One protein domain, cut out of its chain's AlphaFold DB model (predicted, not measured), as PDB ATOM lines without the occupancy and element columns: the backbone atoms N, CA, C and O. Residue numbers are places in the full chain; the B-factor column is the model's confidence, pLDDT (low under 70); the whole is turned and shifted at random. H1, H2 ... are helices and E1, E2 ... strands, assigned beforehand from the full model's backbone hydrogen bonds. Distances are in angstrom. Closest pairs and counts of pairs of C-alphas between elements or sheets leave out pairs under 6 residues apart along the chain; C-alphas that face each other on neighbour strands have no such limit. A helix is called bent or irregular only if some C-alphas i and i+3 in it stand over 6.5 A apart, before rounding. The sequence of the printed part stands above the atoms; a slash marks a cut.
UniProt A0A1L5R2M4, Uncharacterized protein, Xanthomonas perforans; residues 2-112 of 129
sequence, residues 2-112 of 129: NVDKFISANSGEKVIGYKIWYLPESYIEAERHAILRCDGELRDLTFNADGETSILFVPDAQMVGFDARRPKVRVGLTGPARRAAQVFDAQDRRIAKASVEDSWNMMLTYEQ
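This is residues 2 to 112 of the 129 residues of an uncharacterized protein of Xanthomonas perforans (UniProt A0A1L5R2M4). A long, bent two-strand hairpin, E1 and E2, runs through the middle of a strongly twisted antiparallel sheet; E4 joins E1, while E3 and E5 join opposite ends of E2. H1 and H2 cover the same face near its two ends, and H3 sits off the sheet near H1. The 111 printed residues run H1 E1 E2 E3 E4 E5 H2 H3, class mixed, only just compact, close to loose: radius of gyration of the C-alphas 15.4 A, spans 47 by 32 by 30 A.

Start at H1, residues 2 to 9, on the sheet at a height of 9.6 A; its Val 3 and Leu 36 of E2, residues 27 to 38, are their closest C-alphas, 6.0 A. E1, residues 13 to 22, bends by 50 degrees at 16 and forms a hairpin with E2, which bends by 59 degrees at 32; find N 17 and O 33 at 2.9 A. E3, residues 41 to 43, completes a meander, each strand antiparallel to the one before, with N 36 and O 43 at 2.9 A. E4, residues 56 to 59, antiparallel to E1 with N 18 and O 58 at 2.8 A, makes a Greek key, the meander's first strand pairing with the fourth. E5, residues 72 to 76, is antiparallel to E2, with N 30 and O 73 at 2.8 A. H2, residues 79 to 92, lies over E5 at a height of 6.2 A; the closest C-alphas are Gly 76 and Arg 82, 3.8 A. H3, residues 100 to 105, is close to H1 but not clearly touching: C-alphas 2 and 104, 7.5 A. Each O i to N i+4 pair is within hydrogen-bond range in H2 and H3, and 3 of 4 in H1.

Find C-alpha 2 at (22.801, 12.323, 19.309), where H1 begins. E1 spans 27.1 A, E2 31.7 A and H2 20.5 A; H3 ends at C-alpha 105, (24.738, 7.973, 9.363).

C-alphas 9 and 79 are farthest apart, 47.6 A. The links E3 to E4 and E4 to E5 are long, and the printed part has no cut. Mean pLDDT of the printed part is 90.2; no printed residue is under 70.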
ATOM      1  N   ASN A   2      22.261  13.332  18.372       81.12
ATOM      2  CA  ASN A   2      22.801  12.323  19.309       81.12
ATOM      3  C   ASN A   2      21.955  12.168  20.566       81.12
ATOM      4  O   ASN A   2      21.538  11.068  20.906       81.12
ATOM      5  N   VAL A   3      21.641  13.291  21.210       90.94
ATOM      6  CA  VAL A   3      20.801  13.306  22.411       90.94
ATOM      7  C   VAL A   3      19.410  12.738  22.125       90.94
ATOM      8  O   VAL A   3      18.918  11.924  22.893       90.94
ATOM      9  N   ASP A   4      18.802  13.094  20.988       90.62
ATOM     10  CA  ASP A   4      17.479  12.578  20.604       90.62
ATOM     11  C   ASP A   4      17.490  11.060  20.387       90.62
ATOM     12  O   ASP A   4      16.610  10.355  20.872       90.62
ATOM     13  N   LYS A   5      18.505  10.542  19.685       88.38
ATOM     14  CA  LYS A   5      18.669   9.102  19.463       88.38
ATOM     15  C   LYS A   5      18.950   8.364  20.769       88.38
ATOM     16  O   LYS A   5      18.331   7.333  21.014       88.38
ATOM     17  N   PHE A   6      19.798   8.915  21.637       90.50
ATOM     18  CA  PHE A   6      20.058   8.345  22.955       90.50
ATOM     19  C   PHE A   6      18.777   8.257  23.794       90.50
ATOM     20  O   PHE A   6      18.462   7.180  24.293       90.50
ATOM     21  N   ILE A   7      17.999   9.343  23.878       93.38
ATOM     22  CA  ILE A   7      16.716   9.390  24.603       93.38
ATOM     23  C   ILE A   7      15.670   8.454  23.975       93.38
ATOM     24  O   ILE A   7      14.821   7.925  24.674       93.38
ATOM     25  N   SER A   8      15.713   8.181  22.669       91.69
ATOM     26  CA  SER A   8      14.772   7.214  22.077       91.69
ATOM     27  C   SER A   8      14.964   5.778  22.584       91.69
ATOM     28  O   SER A   8      14.027   4.985  22.536       91.69
ATOM     29  N   ALA A   9      16.162   5.452  23.081       90.38
ATOM     30  CA  ALA A   9      16.516   4.134  23.606       90.38
ATOM     31  C   ALA A   9      16.733   4.116  25.133       90.38
ATOM     32  O   ALA A   9      16.890   3.045  25.710       90.38
ATOM     33  N   ASN A  10      16.766   5.281  25.787       91.00
ATOM     34  CA  ASN A  10      17.127   5.451  27.198       91.00
ATOM     35  C   ASN A  10      16.275   6.555  27.847       91.00
ATOM     36  O   ASN A  10      15.519   7.247  27.181       91.00
ATOM     37  N   SER A  11      16.409   6.769  29.155       90.69
ATOM     38  CA  SER A  11      15.779   7.918  29.824       90.69
ATOM     39  C   SER A  11      16.688   9.151  29.823       90.69
ATOM     40  O   SER A  11      17.910   9.036  29.729       90.69
ATOM     41  N   GLY A  12      16.090  10.336  29.946       94.31
ATOM     42  CA  GLY A  12      16.804  11.599  30.125       94.31
ATOM     43  C   GLY A  12      16.100  12.782  29.465       94.31
ATOM     44  O   GLY A  12      15.114  12.629  28.745       94.31
ATOM     45  N   GLU A  13      16.618  13.977  29.719       95.00
ATOM     46  CA  GLU A  13      16.085  15.236  29.205       95.00
ATOM     47  C   GLU A  13      17.110  15.905  28.285       95.00
ATOM     48  O   GLU A  13      18.290  16.029  28.610       95.00
ATOM     49  N   LYS A  14      16.660  16.373  27.121       95.19
ATOM     50  CA  LYS A  14      17.498  17.162  26.217       95.19
ATOM     51  C   LYS A  14      17.555  18.610  26.690       95.19
ATOM     52  O   LYS A  14      16.540  19.299  26.683       95.19
ATOM     53  N   VAL A  15      18.756  19.103  26.972       96.12
ATOM     54  CA  VAL A  15      19.008  20.514  27.286       96.12
ATOM     55  C   VAL A  15      19.697  21.173  26.099       96.12
ATOM     56  O   VAL A  15      20.720  20.695  25.615       96.12
ATOM     57  N   ILE A  16      19.136  22.284  25.623       96.50
ATOM     58  CA  ILE A  16      19.664  23.041  24.484       96.50
ATOM     59  C   ILE A  16      20.289  24.341  24.992       96.50
ATOM     60  O   ILE A  16      19.749  25.001  25.879       96.50
ATOM     61  N   GLY A  17      21.430  24.714  24.425       96.69
ATOM     62  CA  GLY A  17      22.187  25.884  24.844       96.69
ATOM     63  C   GLY A  17      23.353  26.158  23.911       96.69
ATOM     64  O   GLY A  17      23.239  25.972  22.699       96.69
ATOM     65  N   TYR A  18      24.462  26.611  24.479       96.44
ATOM     66  CA  TYR A  18      25.684  26.905  23.750       96.44
ATOM     67  C   TYR A  18      26.891  26.246  24.412       96.44
ATOM     68  O   TYR A  18      27.103  26.422  25.612       96.44
ATOM     69  N   LYS A  19      27.691  25.524  23.622       95.62
ATOM     70  CA  LYS A  19      29.072  25.176  23.964       95.62
ATOM     71  C   LYS A  19      29.932  26.415  23.720       95.62
ATOM     72  O   LYS A  19      29.815  27.051  22.672       95.62
ATOM     73  N   ILE A  20      30.737  26.788  24.707       95.81
ATOM     74  CA  ILE A  20      31.572  27.986  24.647       95.81
ATOM     75  C   ILE A  20      33.007  27.591  24.323       95.81
ATOM     76  O   ILE A  20      33.619  26.807  25.048       95.81
ATOM     77  N   TRP A  21      33.545  28.188  23.266       93.62
ATOM     78  CA  TRP A  21      34.939  28.059  22.871       93.62
ATOM     79  C   TRP A  21      35.673  29.372  23.095       93.62
ATOM     80  O   TRP A  21      35.142  30.453  22.830       93.62
ATOM     81  N   TYR A  22      36.916  29.270  23.549       92.94
ATOM     82  CA  TYR A  22      37.809  30.405  23.719       92.94
ATOM     83  C   TYR A  22      39.052  30.197  22.866       92.94
ATOM     84  O   TYR A  22      39.818  29.266  23.102       92.94
ATOM     85  N   LEU A  23      39.252  31.079  21.887       90.12
ATOM     86  CA  LEU A  23      40.510  31.178  21.162       90.12
ATOM     87  C   LEU A  23      41.282  32.379  21.721       90.12
ATOM     88  O   LEU A  23      40.828  33.517  21.535       90.12
ATOM     89  N   PRO A  24      42.428  32.151  22.392       90.12
ATOM     90  CA  PRO A  24      43.233  33.217  22.972       90.12
ATOM     91  C   PRO A  24      43.512  34.349  21.985       90.12
ATOM     92  O   PRO A  24      43.795  34.105  20.815       90.12
ATOM     93  N   GLU A  25      43.378  35.588  22.468       88.62
ATOM     94  CA  GLU A  25      43.630  36.836  21.717       88.62
ATOM     95  C   GLU A  25      42.749  37.056  20.470       88.62
ATOM     96  O   GLU A  25      42.834  38.094  19.808       88.62
ATOM     97  N   SER A  26      41.846  36.118  20.181       93.00
ATOM     98  CA  SER A  26      40.990  36.122  19.007       93.00
ATOM     99  C   SER A  26      39.537  36.357  19.413       93.00
ATOM    100  O   SER A  26      39.108  37.510  19.518       93.00
ATOM    101  N   TYR A  27      38.764  35.306  19.674       95.38
ATOM    102  CA  TYR A  27      37.336  35.419  19.945       95.38
ATOM    103  C   TYR A  27      36.840  34.375  20.941       95.38
ATOM    104  O   TYR A  27      37.443  33.322  21.145       95.38
ATOM    105  N   ILE A  28      35.680  34.675  21.520       96.81
ATOM    106  CA  ILE A  28      34.819  33.695  22.177       96.81
ATOM    107  C   ILE A  28      33.743  33.285  21.169       96.81
ATOM    108  O   ILE A  28      33.113  34.151  20.558       96.81
ATOM    109  N   GLU A  29      33.541  31.986  20.980       96.38
ATOM    110  CA  GLU A  29      32.487  31.424  20.129       96.38
ATOM    111  C   GLU A  29      31.446  30.725  20.997       96.38
ATOM    112  O   GLU A  29      31.774  29.898  21.843       96.38
ATOM    113  N   ALA A  30      30.180  31.050  20.765       96.25
ATOM    114  CA  ALA A  30      29.046  30.300  21.267       96.25
ATOM    115  C   ALA A  30      28.513  29.425  20.129       96.25
ATOM    116  O   ALA A  30      27.927  29.934  19.168       96.25
ATOM    117  N   GLU A  31      28.706  28.114  20.240       94.44
ATOM    118  CA  GLU A  31      28.227  27.113  19.286       94.44
ATOM    119  C   GLU A  31      26.960  26.443  19.821       94.44
ATOM    120  O   GLU A  31      26.933  25.940  20.944       94.44
ATOM    121  N   ARG A  32      25.882  26.469  19.036       94.06
ATOM    122  CA  ARG A  32      24.579  25.910  19.399       94.06
ATOM    123  C   ARG A  32      24.733  24.419  19.654       94.06
ATOM    124  O   ARG A  32      25.119  23.676  18.757       94.06
ATOM    125  N   HIS A  33      24.388  23.991  20.864       94.69
ATOM    126  CA  HIS A  33      24.680  22.641  21.330       94.69
ATOM    127  C   HIS A  33      23.511  22.021  22.085       94.69
ATOM    128  O   HIS A  33      22.685  22.727  22.670       94.69
ATOM    129  N   ALA A  34      23.444  20.692  22.064       94.75
ATOM    130  CA  ALA A  34      22.470  19.917  22.820       94.75
ATOM    131  C   ALA A  34      23.198  18.887  23.681       94.75
ATOM    132  O   ALA A  34      24.017  18.125  23.173       94.75
ATOM    133  N   ILE A  35      22.853  18.846  24.965       95.88
ATOM    134  CA  ILE A  35      23.404  17.906  25.942       95.88
ATOM    135  C   ILE A  35      22.278  17.112  26.609       95.88
ATOM    136  O   ILE A  35      21.105  17.492  26.542       95.88
ATOM    137  N   LEU A  36      22.637  16.004  27.244       96.56
ATOM    138  CA  LEU A  36      21.730  15.177  28.026       96.56
ATOM    139  C   LEU A  36      21.748  15.625  29.490       96.56
ATOM    140  O   LEU A  36      22.816  15.828  30.064       96.56
ATOM    141  N   ARG A  37      20.576  15.717  30.109       96.06
ATOM    142  CA  ARG A  37      20.411  15.720  31.560       96.06
ATOM    143  C   ARG A  37      19.870  14.364  32.003       96.06
ATOM    144  O   ARG A  37      18.820  13.939  31.524       96.06
ATOM    145  N   CYS A  38      20.572  13.694  32.905       94.88
ATOM    146  CA  CYS A  38      20.171  12.406  33.472       94.88
ATOM    147  C   CYS A  38      20.670  12.330  34.913       94.88
ATOM    148  O   CYS A  38      21.795  12.744  35.177       94.88
ATOM    149  N   ASP A  39      19.830  11.863  35.839       92.62
ATOM    150  CA  ASP A  39      20.179  11.684  37.260       92.62
ATOM    151  C   ASP A  39      20.779  12.935  37.933       92.62
ATOM    152  O   ASP A  39      21.657  12.860  38.785       92.62
ATOM    153  N   GLY A  40      20.303  14.119  37.532       91.38
ATOM    154  CA  GLY A  40      20.795  15.405  38.039       91.38
ATOM    155  C   GLY A  40      22.120  15.876  37.426       91.38
ATOM    156  O   GLY A  40      22.537  17.001  37.697       91.38
ATOM    157  N   GLU A  41      22.747  15.082  36.559       94.31
ATOM    158  CA  GLU A  41      23.989  15.421  35.866       94.31
ATOM    159  C   GLU A  41      23.750  15.923  34.442       94.31
ATOM    160  O   GLU A  41      22.759  15.583  33.791       94.31
ATOM    161  N   LEU A  42      24.701  16.714  33.939       95.50
ATOM    162  CA  LEU A  42      24.757  17.182  32.556       95.50
ATOM    163  C   LEU A  42      25.882  16.461  31.810       95.50
ATOM    164  O   LEU A  42      27.030  16.484  32.251       95.50
ATOM    165  N   ARG A  43      25.562  15.844  30.669       94.31
ATOM    166  CA  ARG A  43      26.497  15.053  29.859       94.31
ATOM    167  C   ARG A  43      26.454  15.478  28.398       94.31
ATOM    168  O   ARG A  43      25.400  15.452  27.763       94.31
ATOM    169  N   ASP A  44      27.611  15.840  27.857       93.25
ATOM    170  CA  ASP A  44      27.787  16.010  26.417       93.25
ATOM    171  C   ASP A  44      28.028  14.637  25.776       93.25
ATOM    172  O   ASP A  44      28.969  13.938  26.137       93.25
ATOM    173  N   LEU A  45      27.162  14.243  24.840       90.50
ATOM    174  CA  LEU A  45      27.268  12.967  24.119       90.50
ATOM    175  C   LEU A  45      28.088  13.092  22.824       90.50
ATOM    176  O   LEU A  45      28.033  12.219  21.960       90.50
ATOM    177  N   THR A  46      28.783  14.211  22.637       87.12
ATOM    178  CA  THR A  46      29.599  14.463  21.452       87.12
ATOM    179  C   THR A  46      30.961  13.804  21.590       87.12
ATOM    180  O   THR A  46      31.647  13.960  22.598       87.12
ATOM    181  N   PHE A  47      31.387  13.116  20.535       85.38
ATOM    182  CA  PHE A  47      32.758  12.640  20.392       85.38
ATOM    183  C   PHE A  47      33.676  13.820  20.066       85.38
ATOM    184  O   PHE A  47      33.934  14.126  18.901       85.38
ATOM    185  N   ASN A  48      34.103  14.529  21.114       79.88
ATOM    186  CA  ASN A  48      34.957  15.705  20.989       79.88
ATOM    187  C   ASN A  48      36.307  15.349  20.347       79.88
ATOM    188  O   ASN A  48      36.834  14.243  20.524       79.88
ATOM    189  N   ALA A  49      36.838  16.286  19.562       74.25
ATOM    190  CA  ALA A  49      37.978  16.018  18.701       74.25
ATOM    191  C   ALA A  49      39.323  16.063  19.452       74.25
ATOM    192  O   ALA A  49      40.229  15.279  19.161       74.25
ATOM    193  N   ASP A  50      39.428  16.921  20.465       74.31
ATOM    194  CA  ASP A  50      40.701  17.300  21.080       74.31
ATOM    195  C   ASP A  50      40.899  16.646  22.460       74.31
ATOM    196  O   ASP A  50      41.791  17.011  23.225       74.31
ATOM    197  N   GLY A  51      40.090  15.625  22.769       72.25
ATOM    198  CA  GLY A  51      40.177  14.856  24.012       72.25
ATOM    199  C   GLY A  51      39.615  15.583  25.234       72.25
ATOM    200  O   GLY A  51      39.932  15.211  26.364       72.25
ATOM    201  N   GLU A  52      38.791  16.613  25.036       82.62
ATOM    202  CA  GLU A  52      38.201  17.377  26.129       82.62
ATOM    203  C   GLU A  52      37.308  16.489  27.004       82.62
ATOM    204  O   GLU A  52      36.347  15.874  26.536       82.62
ATOM    205  N   THR A  53      37.602  16.460  28.304       86.19
ATOM    206  CA  THR A  53      36.828  15.713  29.310       86.19
ATOM    207  C   THR A  53      35.681  16.529  29.903       86.19
ATOM    208  O   THR A  53      34.843  15.996  30.628       86.19
ATOM    209  N   SER A  54      35.636  17.830  29.611       91.00
ATOM    210  CA  SER A  54      34.586  18.746  30.047       91.00
ATOM    211  C   SER A  54      34.439  19.906  29.066       91.00
ATOM    212  O   SER A  54      35.364  20.230  28.322       91.00
ATOM    213  N   ILE A  55      33.260  20.528  29.065       93.19
ATOM    214  CA  ILE A  55      32.953  21.702  28.247       93.19
ATOM    215  C   ILE A  55      32.342  22.795  29.121       93.19
ATOM    216  O   ILE A  55      31.655  22.505  30.102       93.19
ATOM    217  N   LEU A  56      32.526  24.055  28.729       95.88
ATOM    218  CA  LEU A  56      31.715  25.142  29.260       95.88
ATOM    219  C   LEU A  56      30.410  25.213  28.462       95.88
ATOM    220  O   LEU A  56      30.425  25.470  27.257       95.88
ATOM    221  N   PHE A  57      29.288  24.985  29.140       96.44
ATOM    222  CA  PHE A  57      27.960  25.000  28.537       96.44
ATOM    223  C   PHE A  57      27.061  26.044  29.195       96.44
ATOM    224  O   PHE A  57      26.973  26.121  30.420       96.44
ATOM    225  N   VAL A  58      26.351  26.813  28.373       96.25
ATOM    226  CA  VAL A  58      25.371  27.809  28.816       96.25
ATOM    227  C   VAL A  58      23.986  27.409  28.297       96.25
ATOM    228  O   VAL A  58      23.763  27.479  27.085       96.25
ATOM    229  N   PRO A  59      23.044  26.994  29.169       95.75
ATOM    230  CA  PRO A  59      21.681  26.665  28.763       95.75
ATOM    231  C   PRO A  59      20.961  27.856  28.122       95.75
ATOM    232  O   PRO A  59      21.149  29.008  28.513       95.75
ATOM    233  N   ASP A  60      20.091  27.582  27.155       95.12
ATOM    234  CA  ASP A  60      19.232  28.600  26.562       95.12
ATOM    235  C   ASP A  60      18.085  28.960  27.509       95.12
ATOM    236  O   ASP A  60      17.154  28.178  27.700       95.12
ATOM    237  N   ALA A  61      18.120  30.173  28.059       89.62
ATOM    238  CA  ALA A  61      17.118  30.649  29.010       89.62
ATOM    239  C   ALA A  61      15.684  30.690  28.450       89.62
ATOM    240  O   ALA A  61      14.732  30.670  29.223       89.62
ATOM    241  N   GLN A  62      15.508  30.764  27.125       89.88
ATOM    242  CA  GLN A  62      14.177  30.842  26.506       89.88
ATOM    243  C   GLN A  62      13.645  29.476  26.053       89.88
ATOM    244  O   GLN A  62      12.544  29.416  25.514       89.88
ATOM    245  N   MET A  63      14.421  28.396  26.228       83.38
ATOM    246  CA  MET A  63      14.035  27.016  25.889       83.38
ATOM    247  C   MET A  63      13.489  26.837  24.460       83.38
ATOM    248  O   MET A  63      12.671  25.960  24.189       83.38
ATOM    249  N   VAL A  64      13.943  27.670  23.520       91.94
ATOM    250  CA  VAL A  64      13.540  27.566  22.116       91.94
ATOM    251  C   VAL A  64      14.202  26.359  21.448       91.94
ATOM    252  O   VAL A  64      15.265  25.893  21.872       91.94
ATOM    253  N   GLY A  65      13.594  25.871  20.363       89.69
ATOM    254  CA  GLY A  65      14.120  24.746  19.588       89.69
ATOM    255  C   GLY A  65      15.569  24.945  19.124       89.69
ATOM    256  O   GLY A  65      16.087  26.065  19.063       89.69
ATOM    257  N   PHE A  66      16.241  23.844  18.779       90.19
ATOM    258  CA  PHE A  66      17.658  23.867  18.395       90.19
ATOM    259  C   PHE A  66      17.913  24.832  17.228       90.19
ATOM    260  O   PHE A  66      18.760  25.718  17.343       90.19
ATOM    261  N   ASP A  67      17.100  24.729  16.174       89.06
ATOM    262  CA  ASP A  67      17.211  25.529  14.950       89.06
ATOM    263  C   ASP A  67      16.602  26.933  15.042       89.06
ATOM    264  O   ASP A  67      16.753  27.725  14.114       89.06
ATOM    265  N   ALA A  68      15.950  27.276  16.157       91.19
ATOM    266  CA  ALA A  68      15.359  28.600  16.354       91.19
ATOM    267  C   ALA A  68      16.415  29.698  16.586       91.19
ATOM    268  O   ALA A  68      16.095  30.887  16.570       91.19
ATOM    269  N   ARG A  69      17.679  29.318  16.813       90.38
ATOM    270  CA  ARG A  69      18.801  30.245  16.985       90.38
ATOM    271  C   ARG A  69      19.927  29.965  16.001       90.38
ATOM    272  O   ARG A  69      20.010  28.911  15.376       90.38
ATOM    273  N   ARG A  70      20.824  30.945  15.887       88.81
ATOM    274  CA  ARG A  70      22.029  30.834  15.062       88.81
ATOM    275  C   ARG A  70      22.905  29.675  15.546       88.81
ATOM    276  O   ARG A  70      23.061  29.535  16.761       88.81
ATOM    277  N   PRO A  71      23.499  28.900  14.618       89.38
ATOM    278  CA  PRO A  71      24.364  27.782  14.969       89.38
ATOM    279  C   PRO A  71      25.654  28.249  15.643       89.38
ATOM    280  O   PRO A  71      26.138  27.570  16.534       89.38
ATOM    281  N   LYS A  72      26.193  29.409  15.254       92.75
ATOM    282  CA  LYS A  72      27.397  29.996  15.849       92.75
ATOM    283  C   LYS A  72      27.241  31.507  15.977       92.75
ATOM    284  O   LYS A  72      26.598  32.144  15.136       92.75
ATOM    285  N   VAL A  73      27.789  32.063  17.052       93.44
ATOM    286  CA  VAL A  73      27.925  33.508  17.280       93.44
ATOM    287  C   VAL A  73      29.295  33.763  17.886       93.44
ATOM    288  O   VAL A  73      29.660  33.103  18.860       93.44
ATOM    289  N   ARG A  74      30.042  34.729  17.346       96.25
ATOM    290  CA  ARG A  74      31.400  35.042  17.807       96.25
ATOM    291  C   ARG A  74      31.536  36.471  18.309       96.25
ATOM    292  O   ARG A  74      31.037  37.419  17.706       96.25
ATOM    293  N   VAL A  75      32.292  36.633  19.392       96.56
ATOM    294  CA  VAL A  75      32.684  37.935  19.942       96.56
ATOM    295  C   VAL A  75      34.201  38.058  19.888       96.56
ATOM    296  O   VAL A  75      34.912  37.421  20.661       96.56
ATOM    297  N   GLY A  76      34.698  38.892  18.970       96.56
ATOM    298  CA  GLY A  76      36.125  39.196  18.857       96.56
ATOM    299  C   GLY A  76      36.624  40.127  19.965       96.56
ATOM    300  O   GLY A  76      36.011  41.165  20.246       96.56
ATOM    301  N   LEU A  77      37.759  39.761  20.557       95.12
ATOM    302  CA  LEU A  77      38.376  40.416  21.714       95.12
ATOM    303  C   LEU A  77      39.159  41.676  21.321       95.12
ATOM    304  O   LEU A  77      39.243  42.627  22.091       95.12
ATOM    305  N   THR A  78      39.663  41.723  20.086       95.06
ATOM    306  CA  THR A  78      40.370  42.875  19.508       95.06
ATOM    307  C   THR A  78      39.613  43.463  18.315       95.06
ATOM    308  O   THR A  78      38.679  42.860  17.782       95.06
ATOM    309  N   GLY A  79      40.012  44.656  17.859       95.38
ATOM    310  CA  GLY A  79      39.449  45.273  16.649       95.38
ATOM    311  C   GLY A  79      39.559  44.378  15.401       95.38
ATOM    312  O   GLY A  79      38.540  44.145  14.746       95.38
ATOM    313  N   PRO A  80      40.752  43.844  15.071       95.19
ATOM    314  CA  PRO A  80      40.919  42.876  13.988       95.19
ATOM    315  C   PRO A  80      40.109  41.590  14.185       95.19
ATOM    316  O   PRO A  80      39.396  41.186  13.267       95.19
ATOM    317  N   ALA A  81      40.136  40.994  15.381       95.62
ATOM    318  CA  ALA A  81      39.408  39.755  15.645       95.62
ATOM    319  C   ALA A  81      37.888  39.930  15.539       95.62
ATOM    320  O   ALA A  81      37.192  39.039  15.065       95.62
ATOM    321  N   ARG A  82      37.353  41.102  15.905       96.62
ATOM    322  CA  ARG A  82      35.927  41.413  15.738       96.62
ATOM    323  C   ARG A  82      35.511  41.438  14.271       96.62
ATOM    324  O   ARG A  82      34.438  40.938  13.947       96.62
ATOM    325  N   ARG A  83      36.356  41.977  13.387       96.06
ATOM    326  CA  ARG A  83      36.104  41.941  11.938       96.06
ATOM    327  C   ARG A  83      36.157  40.512  11.402       96.06
ATOM    328  O   ARG A  83      35.264  40.123  10.661       96.06
ATOM    329  N   ALA A  84      37.146  39.723  11.821       93.38
ATOM    330  CA  ALA A  84      37.244  38.315  11.433       93.38
ATOM    331  C   ALA A  84      36.019  37.503  11.894       93.38
ATOM    332  O   ALA A  84      35.395  36.820  11.088       93.38
ATOM    333  N   ALA A  85      35.604  37.659  13.154       94.12
ATOM    334  CA  ALA A  85      34.410  37.025  13.712       94.12
ATOM    335  C   ALA A  85      33.142  37.338  12.899       94.12
ATOM    336  O   ALA A  85      32.364  36.437  12.603       94.12
ATOM    337  N   GLN A  86      32.954  38.593  12.475       93.44
ATOM    338  CA  GLN A  86      31.821  38.979  11.625       93.44
ATOM    339  C   GLN A  86      31.842  38.288  10.257       93.44
ATOM    340  O   GLN A  86      30.783  37.920   9.748       93.44
ATOM    341  N   VAL A  87      33.029  38.112   9.667       93.62
ATOM    342  CA  VAL A  87      33.194  37.392   8.398       93.62
ATOM    343  C   VAL A  87      32.844  35.914   8.574       93.62
ATOM    344  O   VAL A  87      32.039  35.397   7.799       93.62
ATOM    345  N   PHE A  88      33.354  35.258   9.618       92.44
ATOM    346  CA  PHE A  88      33.032  33.857   9.912       92.44
ATOM    347  C   PHE A  88      31.538  33.656  10.189       92.44
ATOM    348  O   PHE A  88      30.905  32.793   9.585       92.44
ATOM    349  N   ASP A  89      30.929  34.519  11.003       92.12
ATOM    350  CA  ASP A  89      29.494  34.466  11.292       92.12
ATOM    351  C   ASP A  89      28.627  34.719  10.045       92.12
ATOM    352  O   ASP A  89      27.476  34.281   9.987       92.12
ATOM    353  N   ALA A  90      29.130  35.455   9.049       90.25
ATOM    354  CA  ALA A  90      28.449  35.641   7.769       90.25
ATOM    355  C   ALA A  90      28.596  34.415   6.857       90.25
ATOM    356  O   ALA A  90      27.634  34.048   6.178       90.25
ATOM    357  N   GLN A  91      29.767  33.774   6.860       88.69
ATOM    358  CA  GLN A  91      30.032  32.543   6.118       88.69
ATOM    359  C   GLN A  91      29.183  31.377   6.641       88.69
ATOM    360  O   GLN A  91      28.545  30.691   5.844       88.69
ATOM    361  N   ASP A  92      29.077  31.218   7.962       86.25
ATOM    362  CA  ASP A  92      28.330  30.120   8.588       86.25
ATOM    363  C   ASP A  92      26.833  30.129   8.242       86.25
ATOM    364  O   ASP A  92      26.185  29.085   8.221       86.25
ATOM    365  N   ARG A  93      26.262  31.291   7.891       81.25
ATOM    366  CA  ARG A  93      24.861  31.387   7.430       81.25
ATOM    367  C   ARG A  93      24.613  30.695   6.094       81.25
ATOM    368  O   ARG A  93      23.459  30.480   5.742       81.25
ATOM    369  N   ARG A  94      25.672  30.417   5.333       81.69
ATOM    370  CA  ARG A  94      25.602  29.788   4.010       81.69
ATOM    371  C   ARG A  94      25.849  28.284   4.062       81.69
ATOM    372  O   ARG A  94      25.706  27.627   3.038       81.69
ATOM    373  N   ILE A  95      26.224  27.743   5.222       78.69
ATOM    374  CA  ILE A  95      26.471  26.311   5.378       78.69
ATOM    375  C   ILE A  95      25.135  25.571   5.299       78.69
ATOM    376  O   ILE A  95      24.217  25.830   6.081       78.69
ATOM    377  N   ALA A  96      25.038  24.635   4.356       75.38
ATOM    378  CA  ALA A  96      23.909  23.724   4.279       75.38
ATOM    379  C   ALA A  96      23.933  22.778   5.486       75.38
ATOM    380  O   ALA A  96      24.945  22.138   5.771       75.38
ATOM    381  N   LYS A  97      22.806  22.683   6.195       75.50
ATOM    382  CA  LYS A  97      22.631  21.679   7.245       75.50
ATOM    383  C   LYS A  97      22.240  20.360   6.588       75.50
ATOM    384  O   LYS A  97      21.263  20.321   5.841       75.50
ATOM    385  N   ALA A  98      22.984  19.299   6.876       75.75
ATOM    386  CA  ALA A  98      22.564  17.950   6.524       75.75
ATOM    387  C   ALA A  98      21.293  17.572   7.303       75.75
ATOM    388  O   ALA A  98      21.006  18.136   8.365       75.75
ATOM    389  N   SER A  99      20.519  16.621   6.775       82.69
ATOM    390  CA  SER A  99      19.355  16.103   7.492       82.69
ATOM    391  C   SER A  99      19.788  15.416   8.794       82.69
ATOM    392  O   SER A  99      20.952  15.041   8.964       82.69
ATOM    393  N   VAL A 100      18.857  15.242   9.738       79.50
ATOM    394  CA  VAL A 100      19.128  14.501  10.986       79.50
ATOM    395  C   VAL A 100      19.543  13.057  10.690       79.50
ATOM    396  O   VAL A 100      20.369  12.499  11.404       79.50
ATOM    397  N   GLU A 101      18.978  12.456   9.645       83.31
ATOM    398  CA  GLU A 101      19.284  11.086   9.242       83.31
ATOM    399  C   GLU A 101      20.678  10.977   8.617       83.31
ATOM    400  O   GLU A 101      21.485  10.172   9.075       83.31
ATOM    401  N   ASP A 102      21.004  11.843   7.653       84.06
ATOM    402  CA  ASP A 102      22.334  11.864   7.030       84.06
ATOM    403  C   ASP A 102      23.415  12.130   8.071       84.06
ATOM    404  O   ASP A 102      24.437  11.450   8.130       84.06
ATOM    405  N   SER A 103      23.160  13.102   8.944       80.69
ATOM    406  CA  SER A 103      24.098  13.474   9.990       80.69
ATOM    407  C   SER A 103      24.296  12.333  11.001       80.69
ATOM    408  O   SER A 103      25.401  12.176  11.510       80.69
ATOM    409  N   TRP A 104      23.277  11.503  11.267       83.25
ATOM    410  CA  TRP A 104      23.407  10.303  12.104       83.25
ATOM    411  C   TRP A 104      24.261   9.232  11.425       83.25
ATOM    412  O   TRP A 104      25.172   8.690  12.044       83.25
ATOM    413  N   ASN A 105      24.015   8.981  10.139       85.56
ATOM    414  CA  ASN A 105      24.738   7.973   9.363       85.56
ATOM    415  C   ASN A 105      26.213   8.340   9.120       85.56
ATOM    416  O   ASN A 105      27.018   7.468   8.807       85.56
ATOM    417  N   MET A 106      26.571   9.621   9.251       82.19
ATOM    418  CA  MET A 106      27.936  10.121   9.066       82.19
ATOM    419  C   MET A 106      28.750  10.240  10.360       82.19
ATOM    420  O   MET A 106      29.932  10.585  10.285       82.19
ATOM    421  N   MET A 107      28.154  10.032  11.539       81.62
ATOM    422  CA  MET A 107      28.894  10.158  12.794       81.62
ATOM    423  C   MET A 107      29.805   8.963  13.051       81.62
ATOM    424  O   MET A 107      29.486   7.830  12.703       81.62
ATOM    425  N   LEU A 108      30.944   9.244  13.688       86.25
ATOM    426  CA  LEU A 108      31.833   8.208  14.206       86.25
ATOM    427  C   LEU A 108      31.080   7.306  15.177       86.25
ATOM    428  O   LEU A 108      30.227   7.786  15.927       86.25
ATOM    429  N   THR A 109      31.450   6.029  15.220       87.75
ATOM    430  CA  THR A 109      31.092   5.171  16.351       87.75
ATOM    431  C   THR A 109      32.011   5.432  17.543       87.75
ATOM    432  O   THR A 109      33.072   6.058  17.426       87.75
ATOM    433  N   TYR A 110      31.614   4.934  18.713       85.75
ATOM    434  CA  TYR A 110      32.432   5.045  19.917       85.75
ATOM    435  C   TYR A 110      33.765   4.294  19.774       85.75
ATOM    436  O   TYR A 110      34.810   4.802  20.175       85.75
ATOM    437  N   GLU A 111      33.749   3.120  19.141       89.31
ATOM    438  CA  GLU A 111      34.935   2.303  18.877       89.31
ATOM    439  C   GLU A 111      35.926   3.032  17.967       89.31
ATOM    440  O   GLU A 111      37.123   3.048  18.250       89.31
ATOM    441  N   GLN A 112      35.435   3.688  16.913       90.19
ATOM    442  CA  GLN A 112      36.271   4.494  16.019       90.19
ATOM    443  C   GLN A 112      36.897   5.680  16.754       90.19
ATOM    444  O   GLN A 112      38.089   5.955  16.610       90.19
TER     445      GLN A 112